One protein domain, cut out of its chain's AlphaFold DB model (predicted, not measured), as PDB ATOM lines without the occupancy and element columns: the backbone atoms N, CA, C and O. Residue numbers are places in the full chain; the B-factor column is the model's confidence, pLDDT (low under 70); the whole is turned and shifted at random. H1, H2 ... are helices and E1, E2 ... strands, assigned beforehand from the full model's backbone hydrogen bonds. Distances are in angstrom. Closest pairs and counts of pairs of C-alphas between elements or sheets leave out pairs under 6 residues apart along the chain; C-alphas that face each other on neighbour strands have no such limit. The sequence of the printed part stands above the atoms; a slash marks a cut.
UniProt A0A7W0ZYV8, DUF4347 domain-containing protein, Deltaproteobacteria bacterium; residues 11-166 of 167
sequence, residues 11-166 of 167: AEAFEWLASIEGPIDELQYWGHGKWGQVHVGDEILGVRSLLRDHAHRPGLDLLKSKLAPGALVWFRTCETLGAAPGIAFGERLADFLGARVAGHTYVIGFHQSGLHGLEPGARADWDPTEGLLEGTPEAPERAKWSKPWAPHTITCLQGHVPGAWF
ATOM      1  N   ALA A  11       3.578   7.300  50.094       97.69
ATOM      2  CA  ALA A  11       2.651   6.249  50.508       97.69
ATOM      3  C   ALA A  11       2.383   5.255  49.364       97.69
ATOM      4  O   ALA A  11       2.559   4.054  49.561       97.69
ATOM      5  N   GLU A  12       2.075   5.749  48.155       98.12
ATOM      6  CA  GLU A  12       1.890   4.892  46.974       98.12
ATOM      7  C   GLU A  12       3.175   4.121  46.636       98.12
ATOM      8  O   GLU A  12       3.125   2.931  46.319       98.12
ATOM      9  N   ALA A  13       4.342   4.769  46.747       98.19
ATOM     10  CA  ALA A  13       5.628   4.113  46.523       98.19
ATOM     11  C   ALA A  13       5.851   2.936  47.478       98.19
ATOM     12  O   ALA A  13       6.218   1.847  47.038       98.19
ATOM     13  N   PHE A  14       5.598   3.123  48.774       98.31
ATOM     14  CA  PHE A  14       5.769   2.066  49.768       98.31
ATOM     15  C   PHE A  14       4.745   0.940  49.612       98.31
ATOM     16  O   PHE A  14       5.110  -0.224  49.768       98.31
ATOM     17  N   GLU A  15       3.493   1.254  49.272       97.94
ATOM     18  CA  GLU A  15       2.468   0.247  48.971       97.94
ATOM     19  C   GLU A  15       2.859  -0.613  47.765       97.94
ATOM     20  O   GLU A  15       2.764  -1.841  47.814       97.94
ATOM     21  N   TRP A  16       3.371   0.009  46.701       97.88
ATOM     22  CA  TRP A  16       3.868  -0.728  45.546       97.88
ATOM     23  C   TRP A  16       5.075  -1.603  45.905       97.88
ATOM     24  O   TRP A  16       5.063  -2.798  45.611       97.88
ATOM     25  N   LEU A  17       6.071  -1.065  46.614       97.50
ATOM     26  CA  LEU A  17       7.240  -1.837  47.060       97.50
ATOM     27  C   LEU A  17       6.849  -3.009  47.975       97.50
ATOM     28  O   LEU A  17       7.480  -4.065  47.941       97.50
ATOM     29  N   ALA A  18       5.780  -2.865  48.762       96.44
ATOM     30  CA  ALA A  18       5.230  -3.958  49.560       96.44
ATOM     31  C   ALA A  18       4.677  -5.105  48.711       96.44
ATOM     32  O   ALA A  18       4.793  -6.268  49.118       96.44
ATOM     33  N   SER A  19       4.107  -4.780  47.549       96.31
ATOM     34  CA  SER A  19       3.516  -5.750  46.627       96.31
ATOM     35  C   SER A  19       4.543  -6.571  45.845       96.31
ATOM     36  O   SER A  19       4.199  -7.652  45.376       96.31
ATOM     37  N   ILE A  20       5.798  -6.108  45.760       95.69
ATOM     38  CA  ILE A  20       6.879  -6.831  45.077       95.69
ATOM     39  C   ILE A  20       7.145  -8.169  45.772       95.69
ATOM     40  O   ILE A  20       7.297  -8.238  47.000       95.69
ATOM     41  N   GLU A  21       7.211  -9.240  44.987       94.19
ATOM     42  CA  GLU A  21       7.539 -10.576  45.473       94.19
ATOM     43  C   GLU A  21       9.053 -10.757  45.637       94.19
ATOM     44  O   GLU A  21       9.842 -10.391  44.772       94.19
ATOM     45  N   GLY A  22       9.460 -11.387  46.741       93.75
ATOM     46  CA  GLY A  22      10.870 -11.660  47.023       93.75
ATOM     47  C   GLY A  22      11.666 -10.450  47.537       93.75
ATOM     48  O   GLY A  22      11.104  -9.380  47.787       93.75
ATOM     49  N   PRO A  23      12.969 -10.655  47.798       96.88
ATOM     50  CA  PRO A  23      13.857  -9.597  48.250       96.88
ATOM     51  C   PRO A  23      14.264  -8.667  47.096       96.88
ATOM     52  O   PRO A  23      14.400  -9.098  45.955       96.88
ATOM     53  N   ILE A  24      14.486  -7.392  47.410       97.88
ATOM     54  CA  ILE A  24      14.899  -6.349  46.467       97.88
ATOM     55  C   ILE A  24      16.420  -6.194  46.542       97.88
ATOM     56  O   ILE A  24      16.940  -5.740  47.562       97.88
ATOM     57  N   ASP A  25      17.124  -6.548  45.466       97.75
ATOM     58  CA  ASP A  25      18.577  -6.358  45.348       97.75
ATOM     59  C   ASP A  25      18.947  -4.906  45.005       97.75
ATOM     60  O   ASP A  25      19.965  -4.385  45.460       97.75
ATOM     61  N   GLU A  26      18.111  -4.226  44.219       98.19
ATOM     62  CA  GLU A  26      18.319  -2.833  43.833       98.19
ATOM     63  C   GLU A  26      16.986  -2.089  43.687       98.19
ATOM     64  O   GLU A  26      16.049  -2.570  43.052       98.19
ATOM     65  N   LEU A  27      16.923  -0.888  44.258       98.06
ATOM     66  CA  LEU A  27      15.849   0.077  44.075       98.06
ATOM     67  C   LEU A  27      16.436   1.363  43.499       98.06
ATOM     68  O   LEU A  27      17.217   2.040  44.166       98.06
ATOM     69  N   GLN A  28      16.011   1.744  42.296       97.94
ATOM     70  CA  GLN A  28      16.310   3.062  41.741       97.94
ATOM     71  C   GLN A  28      15.097   3.984  41.861       97.94
ATOM     72  O   GLN A  28      14.006   3.649  41.402       97.94
ATOM     73  N   TYR A  29      15.301   5.175  42.419       98.31
ATOM     74  CA  TYR A  29      14.301   6.237  42.419       98.31
ATOM     75  C   TYR A  29      14.690   7.337  41.433       98.31
ATOM     76  O   TYR A  29      15.756   7.937  41.564       98.31
ATOM     77  N   TRP A  30      13.807   7.626  40.478       97.88
ATOM     78  CA  TRP A  30      13.979   8.670  39.470       97.88
ATOM     79  C   TRP A  30      12.985   9.795  39.728       97.88
ATOM     80  O   TRP A  30      11.777   9.582  39.679       97.88
ATOM     81  N   GLY A  31      13.486  11.001  39.980       96.44
ATOM     82  CA  GLY A  31      12.622  12.129  40.299       96.44
ATOM     83  C   GLY A  31      13.400  13.359  40.735       96.44
ATOM     84  O   GLY A  31      14.508  13.622  40.265       96.44
ATOM     85  N   HIS A  32      12.812  14.121  41.650       96.88
ATOM     86  CA  HIS A  32      13.404  15.354  42.146       96.88
ATOM     87  C   HIS A  32      14.083  15.144  43.493       96.88
ATOM     88  O   HIS A  32      13.625  14.381  44.344       96.88
ATOM     89  N   GLY A  33      15.183  15.856  43.682       97.25
ATOM     90  CA  GLY A  33      15.943  15.877  44.914       97.25
ATOM     91  C   GLY A  33      16.535  17.254  45.130       97.25
ATOM     92  O   GLY A  33      16.594  18.051  44.190       97.25
ATOM     93  N   LYS A  34      16.903  17.531  46.379       97.75
ATOM     94  CA  LYS A  34      17.626  18.741  46.760       97.75
ATOM     95  C   LYS A  34      18.244  18.573  48.145       97.75
ATOM     96  O   LYS A  34      17.506  18.468  49.116       97.75
ATOM     97  N   TRP A  35      19.570  18.561  48.261       98.00
ATOM     98  CA  TRP A  35      20.284  18.695  49.545       98.00
ATOM     99  C   TRP A  35      19.725  17.819  50.689       98.00
ATOM    100  O   TRP A  35      19.205  18.323  51.687       98.00
ATOM    101  N   GLY A  36      19.786  16.494  50.542       98.25
ATOM    102  CA  GLY A  36      19.270  15.546  51.542       98.25
ATOM    103  C   GLY A  36      17.754  15.359  51.538       98.25
ATOM    104  O   GLY A  36      17.191  14.815  52.491       98.25
ATOM    105  N   GLN A  37      17.092  15.825  50.480       98.44
ATOM    106  CA  GLN A  37      15.664  15.655  50.244       98.44
ATOM    107  C   GLN A  37      15.430  14.916  48.930       98.44
ATOM    108  O   GLN A  37      16.138  15.134  47.939       98.44
ATOM    109  N   VAL A  38      14.414  14.060  48.931       98.44
ATOM    110  CA  VAL A  38      13.900  13.336  47.770       98.44
ATOM    111  C   VAL A  38      12.392  13.567  47.718       98.44
ATOM    112  O   VAL A  38      11.687  13.334  48.699       98.44
ATOM    113  N   HIS A  39      11.899  14.067  46.591       98.31
ATOM    114  CA  HIS A  39      10.542  14.595  46.465       98.31
ATOM    115  C   HIS A  39       9.665  13.693  45.610       98.31
ATOM    116  O   HIS A  39      10.091  13.299  44.523       98.31
ATOM    117  N   VAL A  40       8.429  13.469  46.058       97.88
ATOM    118  CA  VAL A  40       7.322  12.914  45.266       97.88
ATOM    119  C   VAL A  40       6.107  13.810  45.511       97.88
ATOM    120  O   VAL A  40       5.628  13.893  46.639       97.88
ATOM    121  N   GLY A  41       5.628  14.518  44.485       94.56
ATOM    122  CA  GLY A  41       4.594  15.542  44.674       94.56
ATOM    123  C   GLY A  41       5.024  16.592  45.711       94.56
ATOM    124  O   GLY A  41       6.133  17.122  45.628       94.56
ATOM    125  N   ASP A  42       4.165  16.845  46.701       94.12
ATOM    126  CA  ASP A  42       4.433  17.762  47.820       94.12
ATOM    127  C   ASP A  42       5.135  17.082  49.017       94.12
ATOM    128  O   ASP A  42       5.410  17.721  50.036       94.12
ATOM    129  N   GLU A  43       5.434  15.784  48.920       97.75
ATOM    130  CA  GLU A  43       6.012  15.004  50.010       97.75
ATOM    131  C   GLU A  43       7.536  14.902  49.909       97.75
ATOM    132  O   GLU A  43       8.117  14.722  48.834       97.75
ATOM    133  N   ILE A  44       8.192  14.962  51.069       98.12
ATOM    134  CA  ILE A  44       9.651  14.955  51.184       98.12
ATOM    135  C   ILE A  44      10.101  13.752  52.006       98.12
ATOM    136  O   ILE A  44       9.777  13.631  53.189       98.12
ATOM    137  N   LEU A  45      10.916  12.900  51.391       98.50
ATOM    138  CA  LEU A  45      11.747  11.931  52.088       98.50
ATOM    139  C   LEU A  45      13.098  12.580  52.407       98.50
ATOM    140  O   LEU A  45      13.813  13.020  51.512       98.50
ATOM    141  N   GLY A  46      13.446  12.643  53.688       98.38
ATOM    142  CA  GLY A  46      14.724  13.169  54.166       98.38
ATOM    143  C   GLY A  46      15.050  12.643  55.562       98.38
ATOM    144  O   GLY A  46      14.387  11.737  56.064       98.38
ATOM    145  N   VAL A  47      16.025  13.244  56.251       98.19
ATOM    146  CA  VAL A  47      16.437  12.796  57.602       98.19
ATOM    147  C   VAL A  47      15.266  12.739  58.592       98.19
ATOM    148  O   VAL A  47      15.176  11.810  59.393       98.19
ATOM    149  N   ARG A  48      14.338  13.706  58.533       98.06
ATOM    150  CA  ARG A  48      13.148  13.729  59.408       98.06
ATOM    151  C   ARG A  48      12.216  12.545  59.167       98.06
ATOM    152  O   ARG A  48      11.532  12.130  60.095       98.06
ATOM    153  N   SER A  49      12.225  11.979  57.963       98.25
ATOM    154  CA  SER A  49      11.406  10.819  57.624       98.25
ATOM    155  C   SER A  49      11.828   9.548  58.352       98.25
ATOM    156  O   SER A  49      11.026   8.632  58.486       98.25
ATOM    157  N   LEU A  50      13.066   9.515  58.858       97.75
ATOM    158  CA  LEU A  50      13.618   8.394  59.618       97.75
ATOM    159  C   LEU A  50      13.181   8.404  61.094       97.75
ATOM    160  O   LEU A  50      13.407   7.424  61.812       97.75
ATOM    161  N   LEU A  51      12.572   9.495  61.574       97.62
ATOM    162  CA  LEU A  51      12.064   9.589  62.945       97.62
ATOM    163  C   LEU A  51      10.939   8.569  63.172       97.62
ATOM    164  O   LEU A  51      10.187   8.232  62.262       97.62
ATOM    165  N   ARG A  52      10.838   8.044  64.400       96.50
ATOM    166  CA  ARG A  52       9.896   6.958  64.732       96.50
ATOM    167  C   ARG A  52       8.426   7.354  64.574       96.50
ATOM    168  O   ARG A  52       7.599   6.494  64.317       96.50
ATOM    169  N   ASP A  53       8.118   8.627  64.765       97.12
ATOM    170  CA  ASP A  53       6.778   9.213  64.713       97.12
ATOM    171  C   ASP A  53       6.431   9.810  63.340       97.12
ATOM    172  O   ASP A  53       5.350  10.369  63.162       97.12
ATOM    173  N   HIS A  54       7.322   9.695  62.351       98.25
ATOM    174  CA  HIS A  54       7.077  10.236  61.022       98.25
ATOM    175  C   HIS A  54       6.098   9.371  60.215       98.25
ATOM    176  O   HIS A  54       6.155   8.144  60.261       98.25
ATOM    177  N   ALA A  55       5.265   9.997  59.378       97.44
ATOM    178  CA  ALA A  55       4.281   9.300  58.540       97.44
ATOM    179  C   ALA A  55       4.906   8.258  57.588       97.44
ATOM    180  O   ALA A  55       4.328   7.205  57.350       97.44
ATOM    181  N   HIS A  56       6.115   8.521  57.082       98.12
ATOM    182  CA  HIS A  56       6.861   7.589  56.215       98.12
ATOM    183  C   HIS A  56       7.434   6.376  56.957       98.12
ATOM    184  O   HIS A  56       7.886   5.430  56.314       98.12
ATOM    185  N   ARG A  57       7.466   6.396  58.294       97.69
ATOM    186  CA  ARG A  57       8.192   5.399  59.078       97.69
ATOM    187  C   ARG A  57       7.732   3.957  58.813       97.69
ATOM    188  O   ARG A  57       8.609   3.134  58.559       97.69
ATOM    189  N   PRO A  58       6.422   3.635  58.787       98.06
ATOM    190  CA  PRO A  58       5.971   2.275  58.495       98.06
ATOM    191  C   PRO A  58       6.413   1.786  57.111       98.06
ATOM    192  O   PRO A  58       6.844   0.646  56.970       98.06
ATOM    193  N   GLY A  59       6.357   2.659  56.100       98.31
ATOM    194  CA  GLY A  59       6.790   2.334  54.740       98.31
ATOM    195  C   GLY A  59       8.301   2.120  54.629       98.31
ATOM    196  O   GLY A  59       8.747   1.200  53.950       98.31
ATOM    197  N   LEU A  60       9.092   2.904  55.361       98.50
ATOM    198  CA  LEU A  60      10.545   2.744  55.440       98.50
ATOM    199  C   LEU A  60      10.963   1.463  56.177       98.50
ATOM    200  O   LEU A  60      11.877   0.775  55.725       98.50
ATOM    201  N   ASP A  61      10.294   1.121  57.284       98.50
ATOM    202  CA  ASP A  61      10.524  -0.146  57.990       98.50
ATOM    203  C   ASP A  61      10.133  -1.344  57.096       98.50
ATOM    204  O   ASP A  61      10.840  -2.357  57.063       98.50
ATOM    205  N   LEU A  62       9.057  -1.213  56.311       97.69
ATOM    206  CA  LEU A  62       8.658  -2.221  55.332       97.69
ATOM    207  C   LEU A  62       9.695  -2.369  54.217       97.69
ATOM    208  O   LEU A  62      10.109  -3.494  53.937       97.69
ATOM    209  N   LEU A  63      10.153  -1.264  53.618       98.25
ATOM    210  CA  LEU A  63      11.204  -1.288  52.601       98.25
ATOM    211  C   LEU A  63      12.443  -1.996  53.146       98.25
ATOM    212  O   LEU A  63      12.916  -2.948  52.537       98.25
ATOM    213  N   LYS A  64      12.903  -1.612  54.342       98.38
ATOM    214  CA  LYS A  64      14.026  -2.270  55.016       98.38
ATOM    215  C   LYS A  64      13.851  -3.789  55.105       98.38
ATOM    216  O   LYS A  64      14.803  -4.521  54.867       98.38
ATOM    217  N   SER A  65      12.649  -4.268  55.428       97.88
ATOM    218  CA  SER A  65      12.367  -5.707  55.541       97.88
ATOM    219  C   SER A  65      12.399  -6.462  54.205       97.88
ATOM    220  O   SER A  65      12.553  -7.682  54.199       97.88
ATOM    221  N   LYS A  66      12.250  -5.746  53.084       97.88
ATOM    222  CA  LYS A  66      12.256  -6.292  51.723       97.88
ATOM    223  C   LYS A  66      13.642  -6.278  51.083       97.88
ATOM    224  O   LYS A  66      13.838  -6.976  50.098       97.88
ATOM    225  N   LEU A  67      14.587  -5.490  51.588       98.50
ATOM    226  CA  LEU A  67      15.912  -5.376  50.980       98.50
ATOM    227  C   LEU A  67      16.720  -6.667  51.168       98.50
ATOM    228  O   LEU A  67      16.794  -7.222  52.268       98.50
ATOM    229  N   ALA A  68      17.341  -7.137  50.087       98.25
ATOM    230  CA  ALA A  68      18.300  -8.233  50.138       98.25
ATOM    231  C   ALA A  68      19.562  -7.831  50.932       98.25
ATOM    232  O   ALA A  68      19.894  -6.643  51.028       98.25
ATOM    233  N   PRO A  69      20.333  -8.793  51.475       97.12
ATOM    234  CA  PRO A  69      21.660  -8.501  52.008       97.12
ATOM    235  C   PRO A  69      22.546  -7.826  50.950       97.12
ATOM    236  O   PRO A  69      22.742  -8.364  49.864       97.12
ATOM    237  N   GLY A  70      23.093  -6.651  51.272       96.12
ATOM    238  CA  GLY A  70      23.912  -5.876  50.333       96.12
ATOM    239  C   GLY A  70      23.117  -5.147  49.245       96.12
ATOM    240  O   GLY A  70      23.718  -4.687  48.270       96.12
ATOM    241  N   ALA A  71      21.794  -5.018  49.390       98.38
ATOM    242  CA  ALA A  71      20.967  -4.280  48.442       98.38
ATOM    243  C   ALA A  71      21.422  -2.824  48.263       98.38
ATOM    244  O   ALA A  71      22.082  -2.251  49.135       98.38
ATOM    245  N   LEU A  72      21.047  -2.229  47.132       98.75
ATOM    246  CA  LEU A  72      21.328  -0.837  46.790       98.75
ATOM    247  C   LEU A  72      20.034  -0.026  46.662       98.75
ATOM    248  O   LEU A  72      19.141  -0.387  45.903       98.75
ATOM    249  N   VAL A  73      19.964   1.117  47.341       98.75
ATOM    250  CA  VAL A  73      18.958   2.158  47.102       98.75
ATOM    251  C   VAL A  73      19.632   3.353  46.435       98.75
ATOM    252  O   VAL A  73      20.425   4.064  47.050       98.75
ATOM    253  N   TRP A  74      19.325   3.583  45.164       98.62
ATOM    254  CA  TRP A  74      19.966   4.605  44.345       98.62
ATOM    255  C   TRP A  74      18.990   5.714  43.954       98.62
ATOM    256  O   TRP A  74      18.053   5.521  43.180       98.62
ATOM    257  N   PHE A  75      19.256   6.920  44.446       98.56
ATOM    258  CA  PHE A  75      18.550   8.130  44.054       98.56
ATOM    259  C   PHE A  75      19.167   8.747  42.799       98.56
ATOM    260  O   PHE A  75      20.221   9.386  42.828       98.56
ATOM    261  N   ARG A  76      18.461   8.591  41.682       97.81
ATOM    262  CA  ARG A  76      18.715   9.268  40.406       97.81
ATOM    263  C   ARG A  76      18.041  10.635  40.434       97.81
ATOM    264  O   ARG A  76      17.131  10.923  39.656       97.81
ATOM    265  N   THR A  77      18.470  11.461  41.379       97.62
ATOM    266  CA  THR A  77      17.899  12.778  41.669       97.62
ATOM    267  C   THR A  77      18.990  13.836  41.779       97.62
ATOM    268  O   THR A  77      20.163  13.534  42.005       97.62
ATOM    269  N   CYS A  78      18.596  15.094  41.601       97.44
ATOM    270  CA  CYS A  78      19.480  16.252  41.677       97.44
ATOM    271  C   CYS A  78      20.027  16.446  43.109       97.44
ATOM    272  O   CYS A  78      19.247  16.476  44.059       97.44
ATOM    273  N   GLU A  79      21.356  16.539  43.250       97.88
ATOM    274  CA  GLU A  79      22.126  16.919  44.456       97.88
ATOM    275  C   GLU A  79      21.664  16.355  45.819       97.88
ATOM    276  O   GLU A  79      21.908  16.954  46.870       97.88
ATOM    277  N   THR A  80      21.003  15.197  45.847       98.19
ATOM    278  CA  THR A  80      20.468  14.611  47.084       98.19
ATOM    279  C   THR A  80      21.562  14.269  48.096       98.19
ATOM    280  O   THR A  80      21.304  14.366  49.291       98.19
ATOM    281  N   LEU A  81      22.772  13.929  47.647       98.44
ATOM    282  CA  LEU A  81      23.931  13.630  48.501       98.44
ATOM    283  C   LEU A  81      24.948  14.778  48.572       98.44
ATOM    284  O   LEU A  81      26.001  14.643  49.191       98.44
ATOM    285  N   GLY A  82      24.639  15.919  47.952       98.19
ATOM    286  CA  GLY A  82      25.484  17.105  48.015       98.19
ATOM    287  C   GLY A  82      25.383  17.825  49.358       98.19
ATOM    288  O   GLY A  82      24.333  17.803  50.009       98.19
ATOM    289  N   ALA A  83      26.457  18.524  49.727       98.62
ATOM    290  CA  ALA A  83      26.539  19.341  50.936       98.62
ATOM    291  C   ALA A  83      26.290  18.571  52.251       98.62
ATOM    292  O   ALA A  83      26.009  17.371  52.267       98.62
ATOM    293  N   ALA A  84      26.416  19.254  53.391       98.69
ATOM    294  CA  ALA A  84      26.290  18.612  54.698       98.69
ATOM    295  C   ALA A  84      24.898  17.981  54.937       98.69
ATOM    296  O   ALA A  84      24.848  16.862  55.454       98.69
ATOM    297  N   PRO A  85      23.764  18.602  54.535       98.69
ATOM    298  CA  PRO A  85      22.453  17.962  54.648       98.69
ATOM    299  C   PRO A  85      22.309  16.685  53.810       98.69
ATOM    300  O   PRO A  85      21.696  15.724  54.278       98.69
ATOM    301  N   GLY A  86      22.874  16.657  52.596       98.69
ATOM    302  CA  GLY A  86      22.823  15.489  51.716       98.69
ATOM    303  C   GLY A  86      23.680  14.337  52.211       98.69
ATOM    304  O   GLY A  86      23.200  13.206  52.270       98.69
ATOM    305  N   ILE A  87      24.896  14.639  52.667       98.75
ATOM    306  CA  ILE A  87      25.775  13.675  53.341       98.75
ATOM    307  C   ILE A  87      25.060  13.068  54.552       98.75
ATOM    308  O   ILE A  87      24.904  11.851  54.642       98.75
ATOM    309  N   ALA A  88      24.531  13.913  55.444       98.75
ATOM    310  CA  ALA A  88      23.847  13.452  56.647       98.75
ATOM    311  C   ALA A  88      22.604  12.603  56.337       98.75
ATOM    312  O   ALA A  88      22.278  11.687  57.094       98.75
ATOM    313  N   PHE A  89      21.889  12.905  55.250       98.81
ATOM    314  CA  PHE A  89      20.785  12.076  54.779       98.81
ATOM    315  C   PHE A  89      21.263  10.709  54.299       98.81
ATOM    316  O   PHE A  89      20.738   9.703  54.773       98.81
ATOM    317  N   GLY A  90      22.263  10.675  53.415       98.69
ATOM    318  CA  GLY A  90      22.828   9.442  52.877       98.69
ATOM    319  C   GLY A  90      23.312   8.491  53.964       98.69
ATOM    320  O   GLY A  90      22.865   7.347  54.016       98.69
ATOM    321  N   GLU A  91      24.152   8.988  54.874       98.81
ATOM    322  CA  GLU A  91      24.724   8.193  55.970       98.81
ATOM    323  C   GLU A  91      23.628   7.606  56.863       98.81
ATOM    324  O   GLU A  91      23.585   6.406  57.123       98.81
ATOM    325  N   ARG A  92      22.679   8.446  57.297       98.81
ATOM    326  CA  ARG A  92      21.598   8.002  58.186       98.81
ATOM    327  C   ARG A  92      20.636   7.049  57.500       98.81
ATOM    328  O   ARG A  92      20.079   6.185  58.171       98.81
ATOM    329  N   LEU A  93      20.395   7.225  56.204       98.81
ATOM    330  CA  LEU A  93      19.533   6.330  55.452       98.81
ATOM    331  C   LEU A  93      20.204   4.968  55.249       98.81
ATOM    332  O   LEU A  93      19.539   3.957  55.460       98.81
ATOM    333  N   ALA A  94      21.496   4.933  54.910       98.75
ATOM    334  CA  ALA A  94      22.259   3.690  54.792       98.75
ATOM    335  C   ALA A  94      22.269   2.922  56.125       98.75
ATOM    336  O   ALA A  94      21.901   1.746  56.169       98.75
ATOM    337  N   ASP A  95      22.557   3.616  57.232       98.69
ATOM    338  CA  ASP A  95      22.498   3.062  58.591       98.69
ATOM    339  C   ASP A  95      21.094   2.548  58.940       98.69
ATOM    340  O   ASP A  95      20.920   1.461  59.499       98.69
ATOM    341  N   PHE A  96      20.063   3.334  58.614       98.69
ATOM    342  CA  PHE A  96      18.682   2.976  58.903       98.69
ATOM    343  C   PHE A  96      18.259   1.723  58.136       98.69
ATOM    344  O   PHE A  96      17.720   0.802  58.752       98.69
ATOM    345  N   LEU A  97      18.500   1.676  56.826       98.56
ATOM    346  CA  LEU A  97      18.102   0.564  55.968       98.56
ATOM    347  C   LEU A  97      18.977  -0.675  56.186       98.56
ATOM    348  O   LEU A  97      18.494  -1.788  56.008       98.56
ATOM    349  N   GLY A  98      20.233  -0.513  56.611       98.44
ATOM    350  CA  GLY A  98      21.214  -1.599  56.569       98.44
ATOM    351  C   GLY A  98      21.543  -2.014  55.132       98.44
ATOM    352  O   GLY A  98      21.847  -3.178  54.883       98.44
ATOM    353  N   ALA A  99      21.441  -1.071  54.193       98.56
ATOM    354  CA  ALA A  99      21.670  -1.262  52.769       98.56
ATOM    355  C   ALA A  99      22.526  -0.125  52.205       98.56
ATOM    356  O   ALA A  99      22.606   0.956  52.792       98.56
ATOM    357  N   ARG A 100      23.134  -0.369  51.046       98.75
ATOM    358  CA  ARG A 100      23.915   0.637  50.332       98.75
ATOM    359  C   ARG A 100      23.003   1.746  49.834       98.75
ATOM    360  O   ARG A 100      21.906   1.473  49.346       98.75
ATOM    361  N   VAL A 101      23.468   2.986  49.905       98.81
ATOM    362  CA  VAL A 101      22.759   4.151  49.360       98.81
ATOM    363  C   VAL A 101      23.651   4.855  48.355       98.81
ATOM    364  O   VAL A 101      24.828   5.049  48.627       98.81
ATOM    365  N   ALA A 102      23.103   5.257  47.212       98.81
ATOM    366  CA  ALA A 102      23.837   6.038  46.223       98.81
ATOM    367  C   ALA A 102      23.019   7.203  45.666       98.81
ATOM    368  O   ALA A 102      21.786   7.209  45.709       98.81
ATOM    369  N   GLY A 103      23.714   8.180  45.095       98.56
ATOM    370  CA  GLY A 103      23.119   9.317  44.399       98.56
ATOM    371  C   GLY A 103      24.128  10.440  44.195       98.56
ATOM    372  O   GLY A 103      25.333  10.213  44.264       98.56
ATOM    373  N   HIS A 104      23.638  11.640  43.891       98.75
ATOM    374  CA  HIS A 104      24.450  12.659  43.226       98.75
ATOM    375  C   HIS A 104      24.664  13.923  44.066       98.75
ATOM    376  O   HIS A 104      23.799  14.294  44.862       98.75
ATOM    377  N   THR A 105      25.785  14.616  43.843       98.69
ATOM    378  CA  THR A 105      26.098  15.937  44.438       98.69
ATOM    379  C   THR A 105      25.812  17.114  43.489       98.69
ATOM    380  O   THR A 105      25.800  18.263  43.922       98.69
ATOM    381  N   TYR A 106      25.527  16.850  42.207       98.75
ATOM    382  CA  TYR A 106      25.258  17.853  41.161       98.75
ATOM    383  C   TYR A 106      23.788  17.844  40.705       98.75
ATOM    384  O   TYR A 106      23.093  16.838  40.858       98.75
ATOM    385  N   VAL A 107      23.356  18.912  40.017       98.50
ATOM    386  CA  VAL A 107      22.126  18.871  39.205       98.50
ATOM    387  C   VAL A 107      22.363  17.910  38.042       98.50
ATOM    388  O   VAL A 107      23.309  18.096  37.266       98.50
ATOM    389  N   ILE A 108      21.522  16.889  37.904       98.12
ATOM    390  CA  ILE A 108      21.706  15.820  36.915       98.12
ATOM    391  C   ILE A 108      20.770  15.959  35.709       98.12
ATOM    392  O   ILE A 108      19.694  16.545  35.780       98.12
ATOM    393  N   GLY A 109      21.201  15.400  34.580       96.44
ATOM    394  CA  GLY A 109      20.435  15.305  33.338       96.44
ATOM    395  C   GLY A 109      20.920  14.102  32.535       96.44
ATOM    396  O   GLY A 109      21.007  12.999  33.070       96.44
ATOM    397  N   PHE A 110      21.297  14.306  31.264       97.56
ATOM    398  CA  PHE A 110      21.949  13.240  30.489       97.56
ATOM    399  C   PHE A 110      23.248  12.766  31.156       97.56
ATOM    400  O   PHE A 110      23.486  11.568  31.247       97.56
ATOM    401  N   HIS A 111      24.056  13.705  31.656       98.38
ATOM    402  CA  HIS A 111      25.173  13.415  32.553       98.38
ATOM    403  C   HIS A 111      24.685  13.472  34.000       98.38
ATOM    404  O   HIS A 111      23.922  14.374  34.357       98.38
ATOM    405  N   GLN A 112      25.150  12.537  34.822       98.44
ATOM    406  CA  GLN A 112      24.845  12.461  36.245       98.44
ATOM    407  C   GLN A 112      26.179  12.435  36.999       98.44
ATOM    408  O   GLN A 112      26.834  11.398  37.094       98.44
ATOM    409  N   SER A 113      26.630  13.616  37.422       98.62
ATOM    410  CA  SER A 113      27.934  13.834  38.058       98.62
ATOM    411  C   SER A 113      27.868  13.710  39.576       98.62
ATOM    412  O   SER A 113      26.793  13.805  40.171       98.62
ATOM    413  N   GLY A 114      29.033  13.521  40.197       98.38
ATOM    414  CA  GLY A 114      29.189  13.394  41.643       98.38
ATOM    415  C   GLY A 114      28.402  12.222  42.208       98.38
ATOM    416  O   GLY A 114      27.732  12.380  43.225       98.38
ATOM    417  N   LEU A 115      28.389  11.094  41.488       98.69
ATOM    418  CA  LEU A 115      27.798   9.859  41.985       98.69
ATOM    419  C   LEU A 115      28.679   9.296  43.098       98.69
ATOM    420  O   LEU A 115      29.808   8.883  42.838       98.69
ATOM    421  N   HIS A 116      28.132   9.226  44.303       98.56
ATOM    422  CA  HIS A 116      28.774   8.575  45.438       98.56
ATOM    423  C   HIS A 116      27.860   7.515  46.027       98.56
ATOM    424  O   HIS A 116      26.631   7.607  45.926       98.56
ATOM    425  N   GLY A 117      28.483   6.507  46.623       98.31
ATOM    426  CA  GLY A 117      27.840   5.439  47.362       98.31
ATOM    427  C   GLY A 117      28.283   5.430  48.824       98.31
ATOM    428  O   GLY A 117      29.404   5.806  49.149       98.31
ATOM    429  N   LEU A 118      27.400   4.975  49.704       98.50
ATOM    430  CA  LEU A 118      27.669   4.751  51.120       98.50
ATOM    431  C   LEU A 118      27.267   3.332  51.495       98.50
ATOM    432  O   LEU A 118      26.130   2.923  51.232       98.50
ATOM    433  N   GLU A 119      28.178   2.607  52.137       98.31
ATOM    434  CA  GLU A 119      27.847   1.393  52.879       98.31
ATOM    435  C   GLU A 119      27.198   1.735  54.240       98.31
ATOM    436  O   GLU A 119      27.438   2.806  54.810       98.31
ATOM    437  N   PRO A 120      26.393   0.829  54.825       98.19
ATOM    438  CA  PRO A 120      25.935   0.978  56.204       98.19
ATOM    439  C   PRO A 120      27.114   1.094  57.180       98.19
ATOM    440  O   PRO A 120      28.027   0.270  57.181       98.19
ATOM    441  N   GLY A 121      27.073   2.093  58.057       98.12
ATOM    442  CA  GLY A 121      28.116   2.405  59.032       98.12
ATOM    443  C   GLY A 121      29.261   3.259  58.487       98.12
ATOM    444  O   GLY A 121      30.064   3.751  59.287       98.12
ATOM    445  N   ALA A 122      29.338   3.466  57.171       97.75
ATOM    446  CA  ALA A 122      30.358   4.302  56.558       97.75
ATOM    447  C   ALA A 122      30.107   5.797  56.807       97.75
ATOM    448  O   ALA A 122      29.053   6.233  57.292       97.75
ATOM    449  N   ARG A 123      31.124   6.596  56.494       98.00
ATOM    450  CA  ARG A 123      31.056   8.057  56.495       98.00
ATOM    451  C   ARG A 123      31.491   8.566  55.140       98.00
ATOM    452  O   ARG A 123      32.406   8.000  54.550       98.00
ATOM    453  N   ALA A 124      30.834   9.620  54.676       97.75
ATOM    454  CA  ALA A 124      31.180  10.241  53.410       97.75
ATOM    455  C   ALA A 124      32.633  10.729  53.435       97.75
ATOM    456  O   ALA A 124      33.074  11.365  54.395       97.75
ATOM    457  N   ASP A 125      33.362  10.437  52.364       96.81
ATOM    458  CA  ASP A 125      34.750  10.843  52.160       96.81
ATOM    459  C   ASP A 125      34.895  11.964  51.114       96.81
ATOM    460  O   ASP A 125      35.981  12.529  50.957       96.81
ATOM    461  N   TRP A 126      33.806  12.327  50.429       97.81
ATOM    462  CA  TRP A 126      33.787  13.424  49.468       97.81
ATOM    463  C   TRP A 126      33.673  14.796  50.139       97.81
ATOM    464  O   TRP A 126      33.149  14.962  51.242       97.81
ATOM    465  N   ASP A 127      34.166  15.814  49.433       98.12
ATOM    466  CA  ASP A 127      34.155  17.200  49.895       98.12
ATOM    467  C   ASP A 127      32.703  17.722  50.010       98.12
ATOM    468  O   ASP A 127      31.963  17.686  49.021       98.12
ATOM    469  N   PRO A 128      32.275  18.273  51.163       98.38
ATOM    470  CA  PRO A 128      30.953  18.888  51.317       98.38
ATOM    471  C   PRO A 128      30.682  20.078  50.374       98.38
ATOM    472  O   PRO A 128      29.541  20.509  50.228       98.38
ATOM    473  N   THR A 129      31.710  20.638  49.737       98.56
ATOM    474  CA  THR A 129      31.590  21.681  48.708       98.56
ATOM    475  C   THR A 129      31.492  21.115  47.285       98.56
ATOM    476  O   THR A 129      31.273  21.872  46.326       98.56
ATOM    477  N   GLU A 130      31.627  19.796  47.104       98.62
ATOM    478  CA  GLU A 130      31.439  19.153  45.809       98.62
ATOM    479  C   GLU A 130      30.012  19.398  45.301       98.62
ATOM    480  O   GLU A 130      29.035  19.330  46.046       98.62
ATOM    481  N   GLY A 131      29.888  19.767  44.025       98.19
ATOM    482  CA  GLY A 131      28.594  20.106  43.437       98.19
ATOM    483  C   GLY A 131      27.978  21.423  43.932       98.19
ATOM    484  O   GLY A 131      27.079  21.929  43.272       98.19
ATOM    485  N   LEU A 132      28.489  22.065  44.987       98.50
ATOM    486  CA  LEU A 132      27.983  23.351  45.485       98.50
ATOM    487  C   LEU A 132      28.409  24.516  44.573       98.50
ATOM    488  O   LEU A 132      29.583  24.638  44.203       98.50
ATOM    489  N   LEU A 133      27.452  25.366  44.188       98.38
ATOM    490  CA  LEU A 133      27.668  26.601  43.422       98.38
ATOM    491  C   LEU A 133      27.511  27.854  44.293       98.38
ATOM    492  O   LEU A 133      28.292  28.788  44.137       98.38
ATOM    493  N   GLU A 134      26.507  27.880  45.170       98.44
ATOM    494  CA  GLU A 134      26.166  29.022  46.027       98.44
ATOM    495  C   GLU A 134      25.644  28.535  47.386       98.44
ATOM    496  O   GLU A 134      25.003  27.480  47.458       98.44
ATOM    497  N   GLY A 135      25.908  29.308  48.442       98.31
ATOM    498  CA  GLY A 135      25.659  28.944  49.838       98.31
ATOM    499  C   GLY A 135      26.905  28.386  50.536       98.31
ATOM    500  O   GLY A 135      28.027  28.516  50.040       98.31
ATOM    501  N   THR A 136      26.704  27.753  51.691       98.62
ATOM    502  CA  THR A 136      27.750  27.004  52.416       98.62
ATOM    503  C   THR A 136      27.401  25.516  52.453       98.62
ATOM    504  O   THR A 136      26.256  25.160  52.174       98.62
ATOM    505  N   PRO A 137      28.336  24.619  52.807       98.44
ATOM    506  CA  PRO A 137      28.003  23.211  53.005       98.44
ATOM    507  C   PRO A 137      26.852  22.973  53.990       98.44
ATOM    508  O   PRO A 137      26.066  22.052  53.801       98.44
ATOM    509  N   GLU A 138      26.718  23.794  55.029       98.50
ATOM    510  CA  GLU A 138      25.669  23.679  56.049       98.50
ATOM    511  C   GLU A 138      24.340  24.297  55.597       98.50
ATOM    512  O   GLU A 138      23.274  23.841  56.012       98.50
ATOM    513  N   ALA A 139      24.403  25.322  54.745       98.12
ATOM    514  CA  ALA A 139      23.257  26.040  54.199       98.12
ATOM    515  C   ALA A 139      23.397  26.186  52.671       98.12
ATOM    516  O   ALA A 139      23.682  27.279  52.171       98.12
ATOM    517  N   PRO A 140      23.252  25.083  51.914       98.38
ATOM    518  CA  PRO A 140      23.465  25.099  50.476       98.38
ATOM    519  C   PRO A 140      22.272  25.724  49.748       98.38
ATOM    520  O   PRO A 140      21.111  25.430  50.041       98.38
ATOM    521  N   GLU A 141      22.545  26.559  48.748       98.12
ATOM    522  CA  GLU A 141      21.501  27.290  48.023       98.12
ATOM    523  C   GLU A 141      21.330  26.763  46.598       98.12
ATOM    524  O   GLU A 141      20.211  26.428  46.182       98.12
ATOM    525  N   ARG A 142      22.436  26.639  45.848       98.19
ATOM    526  CA  ARG A 142      22.424  26.209  44.438       98.19
ATOM    527  C   ARG A 142      23.544  25.235  44.119       98.19
ATOM    528  O   ARG A 142      24.676  25.411  44.563       98.19
ATOM    529  N   ALA A 143      23.216  24.236  43.306       98.12
ATOM    530  CA  ALA A 143      24.150  23.236  42.816       98.12
ATOM    531  C   ALA A 143      24.698  23.596  41.424       98.12
ATOM    532  O   ALA A 143      24.091  24.329  40.636       98.12
ATOM    533  N   LYS A 144      25.874  23.058  41.113       98.62
ATOM    534  CA  LYS A 144      26.487  23.040  39.787       98.62
ATOM    535  C   LYS A 144      25.742  22.027  38.912       98.62
ATOM    536  O   LYS A 144      25.346  20.962  39.375       98.62
ATOM    537  N   TRP A 145      25.623  22.325  37.621       98.50
ATOM    538  CA  TRP A 145      25.151  21.355  36.629       98.50
ATOM    539  C   TRP A 145      26.201  20.280  36.349       98.50
ATOM    540  O   TRP A 145      27.397  20.584  36.277       98.50
ATOM    541  N   SER A 146      25.736  19.047  36.145       98.50
ATOM    542  CA  SER A 146      26.558  17.904  35.741       98.50
ATOM    543  C   SER A 146      27.287  18.159  34.422       98.50
ATOM    544  O   SER A 146      26.772  18.816  33.513       98.50
ATOM    545  N   LYS A 147      28.503  17.618  34.312       97.88
ATOM    546  CA  LYS A 147      29.389  17.747  33.145       97.88
ATOM    547  C   LYS A 147      30.133  16.428  32.933       97.88
ATOM    548  O   LYS A 147      30.506  15.820  33.928       97.88
ATOM    549  N   PRO A 148      30.449  16.022  31.691       97.44
ATOM    550  CA  PRO A 148      31.127  14.745  31.431       97.44
ATOM    551  C   PRO A 148      32.487  14.591  32.129       97.44
ATOM    552  O   PRO A 148      32.949  13.476  32.323       97.44
ATOM    553  N   TRP A 149      33.126  15.700  32.504       97.12
ATOM    554  CA  TRP A 149      34.425  15.732  33.183       97.12
ATOM    555  C   TRP A 149      34.338  16.101  34.672       97.12
ATOM    556  O   TRP A 149      35.366  16.350  35.296       97.12
ATOM    557  N   ALA A 150      33.135  16.215  35.239       98.12
ATOM    558  CA  ALA A 150      32.989  16.370  36.683       98.12
ATOM    559  C   ALA A 150      33.270  15.026  37.396       98.12
ATOM    560  O   ALA A 150      33.225  13.974  36.745       98.12
ATOM    561  N   PRO A 151      33.559  15.038  38.710       98.19
ATOM    562  CA  PRO A 151      33.837  13.822  39.475       98.19
ATOM    563  C   PRO A 151      32.749  12.764  39.303       98.19
ATOM    564  O   PRO A 151      31.578  13.113  39.142       98.19
ATOM    565  N   HIS A 152      33.152  11.492  39.301       98.06
ATOM    566  CA  HIS A 152      32.264  10.319  39.298       98.06
ATOM    567  C   HIS A 152      31.045  10.472  38.374       98.06
ATOM    568  O   HIS A 152      29.894  10.308  38.778       98.06
ATOM    569  N   THR A 153      31.298  10.876  37.125       98.38
ATOM    570  CA  THR A 153      30.230  11.137  36.161       98.38
ATOM    571  C   THR A 153      29.874   9.884  35.380       98.38
ATOM    572  O   THR A 153      30.727   9.260  34.752       98.38
ATOM    573  N   ILE A 154      28.580   9.583  35.356       98.12
ATOM    574  CA  ILE A 154      27.964   8.595  34.469       98.12
ATOM    575  C   ILE A 154      26.966   9.285  33.533       98.12
ATOM    576  O   ILE A 154      26.715  10.488  33.638       98.12
ATOM    577  N   THR A 155      26.357   8.522  32.628       97.88
ATOM    578  CA  THR A 155      25.169   8.972  31.894       97.88
ATOM    579  C   THR A 155      23.904   8.361  32.489       97.88
ATOM    580  O   THR A 155      23.963   7.356  33.197       97.88
ATOM    581  N   CYS A 156      22.737   8.914  32.155       96.50
ATOM    582  CA  CYS A 156      21.445   8.329  32.529       96.50
ATOM    583  C   CYS A 156      21.200   6.921  31.943       96.50
ATOM    584  O   CYS A 156      20.255   6.255  32.347       96.50
ATOM    585  N   LEU A 157      22.039   6.460  31.009       96.25
ATOM    586  CA  LEU A 157      21.968   5.115  30.428       96.25
ATOM    587  C   LEU A 157      22.775   4.080  31.224       96.25
ATOM    588  O   LEU A 157      22.657   2.882  30.980       96.25
ATOM    589  N   GLN A 158      23.624   4.526  32.150       95.75
ATOM    590  CA  GLN A 158      24.457   3.643  32.952       95.75
ATOM    591  C   GLN A 158      23.611   2.959  34.025       95.75
ATOM    592  O   GLN A 158      23.115   3.628  34.928       95.75
ATOM    593  N   GLY A 159      23.487   1.634  33.960       93.56
ATOM    594  CA  GLY A 159      22.629   0.851  34.855       93.56
ATOM    595  C   GLY A 159      23.232   0.449  36.205       93.56
ATOM    596  O   GLY A 159      22.524  -0.163  36.984       93.56
ATOM    597  N   HIS A 160      24.501   0.757  36.496       94.31
ATOM    598  CA  HIS A 160      25.153   0.341  37.747       94.31
ATOM    599  C   HIS A 160      26.049   1.432  38.338       94.31
ATOM    600  O   HIS A 160      26.654   2.217  37.599       94.31
ATOM    601  N   VAL A 161      26.184   1.427  39.668       96.12
ATOM    602  CA  VAL A 161      27.166   2.233  40.406       96.12
ATOM    603  C   VAL A 161      28.494   1.465  40.462       96.12
ATOM    604  O   VAL A 161      28.506   0.314  40.907       96.12
ATOM    605  N   PRO A 162      29.621   2.045  40.018       95.56
ATOM    606  CA  PRO A 162      30.932   1.422  40.180       95.56
ATOM    607  C   PRO A 162      31.244   1.123  41.652       95.56
ATOM    608  O   PRO A 162      31.179   2.011  42.495       95.56
ATOM    609  N   GLY A 163      31.633  -0.119  41.957       93.56
ATOM    610  CA  GLY A 163      31.885  -0.549  43.341       93.56
ATOM    611  C   GLY A 163      32.969   0.258  44.065       93.56
ATOM    612  O   GLY A 163      32.891   0.437  45.271       93.56
ATOM    613  N   ALA A 164      33.939   0.807  43.330       95.44
ATOM    614  CA  ALA A 164      35.001   1.650  43.885       95.44
ATOM    615  C   ALA A 164      34.531   3.049  44.337       95.44
ATOM    616  O   ALA A 164      35.354   3.822  44.812       95.44
ATOM    617  N   TRP A 165      33.257   3.401  44.131       96.50
ATOM    618  CA  TRP A 165      32.682   4.696  44.526       96.50
ATOM    619  C   TRP A 165      31.822   4.603  45.792       96.50
ATOM    620  O   TRP A 165      31.114   5.556  46.111       96.50
ATOM    621  N   PHE A 166      31.858   3.462  46.487       96.06
ATOM    622  CA  PHE A 166      31.283   3.312  47.821       96.06
ATOM    623  C   PHE A 166      32.354   3.573  48.883       96.06
ATOM    624  O   PHE A 166      33.446   3.005  48.796       96.06
TER     625      PHE A 166
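Overview. This is residues 11 to 166 of the 167 residues of the protein "DUF4347 domain-containing protein" of Deltaproteobacteria bacterium (UniProt A0A7W0ZYV8). A four-stranded sheet, E1, E5, E6 and E7, has the long helix H4 packed along one face, while a small sheet of E2, E3 and E4 packs across H4 near its first half. H1 and H3 lie side by side toward one end of the domain, and the hairpin of E8 and E9 lies toward the opposite end. The printed part has 156 residues, with four named helices and nine strands in the order H1 E1 E2 E3 E4 H2 H3 E5 H4 E6 E7 E8 E9; the class is mixed, helices and strands. The large sheet is mixed; the two smaller ones are antiparallel. The whole is compact, with a radius of gyration of the C-alphas of 14.6 A and spans of 39 by 31 by 29 A.

Along the chain. Find C-alpha 11 at (2.651, 6.249, 50.508), where H1, residues 11 to 19, begins. E1, residues 24 to 30, spans 16.6 A and runs on into E2, residues 32 to 34, at 84 degrees. Next come E3, 37 to 40, E4, 43 to 46, H2, 47 to 50, and H3, 57 to 66, which spans 14.4 A. E5, 67 to 76, spans 18.3 A and bends by 109 degrees at residue 70. H4 starts at C-alpha 83, (26.539, 19.341, 50.936), and reaches residue 97, 21.2 A away. E6, 100 to 104, E7, 115 to 118, E8, 132 to 135, and E9, 140 to 143, follow; E9 ends at C-alpha 143, (24.150, 23.236, 42.816).

Arrangement. Start at the sheet E1 E5 E6 E7. E1 and E5 are parallel, with N 27 and O 72 2.8 A apart; E5 and E6 are parallel, with N 73 and O 100 2.8 A apart; the hairpin E6 and E7 is antiparallel, with N 118 and O 101 2.8 A apart. E5, H4 and E6 form a strand-helix-strand unit, two parallel neighbour strands with a helix between, its crossover right-handed. H4 makes two layers with this sheet, a helix on one face, at a height over the sheet of 9.5 A; its closest C-alphas to E6 are Ala 94 and Val 101, 5.5 A. E2, E3 and E4 form a meander, each strand the antiparallel neighbour of the one before, with N 39 and O 32 2.9 A and N 38 and O 45 2.8 A apart. H4 is on this sheet too, two layers again; its closest C-alphas to E4 are Phe 89 and Gly 46, 6.2 A. H2 touches H4, closest at the C-alphas of Val 47 and Phe 89, 5.2 A, and only just touches H3, only at the corner, with 3 pairs of C-alphas within 8 A, the closest Leu 50 and Arg 57, 6.2 A. H3 touches H4 with residue 97 of H4 alone, closest at the C-alphas of Lys 64 and Leu 97, 5.1 A, and only grazes the large sheet with residues 63 to 66. H1 touches H3 at a shallow tilt of 26 degrees, the same way; their closest C-alphas are Phe 14 and Gly 59, 5.1 A. In the hairpin E8 and E9, N 133 and O 142 are 2.8 A apart, and the C-alphas of Pro 140 in E9 and Ala 83 in H4 are 6.5 A apart. In H1, H3 and H4 every O i to N i+4 pair is within hydrogen-bond range; H2 is too short for such a pair.

Size, cuts and confidence. The two C-alphas farthest apart, Glu 21 and Glu 134, are 43.8 A apart. The printed part has no cut, and the link from E7 to E8, residues 119 to 131, is long. Look last at residues 144 to 166, with no named element; within them residues 154 to 155 pair antiparallel with 111 to 112. The mean pLDDT of the printed part is 97.8, and no printed residue is under 70.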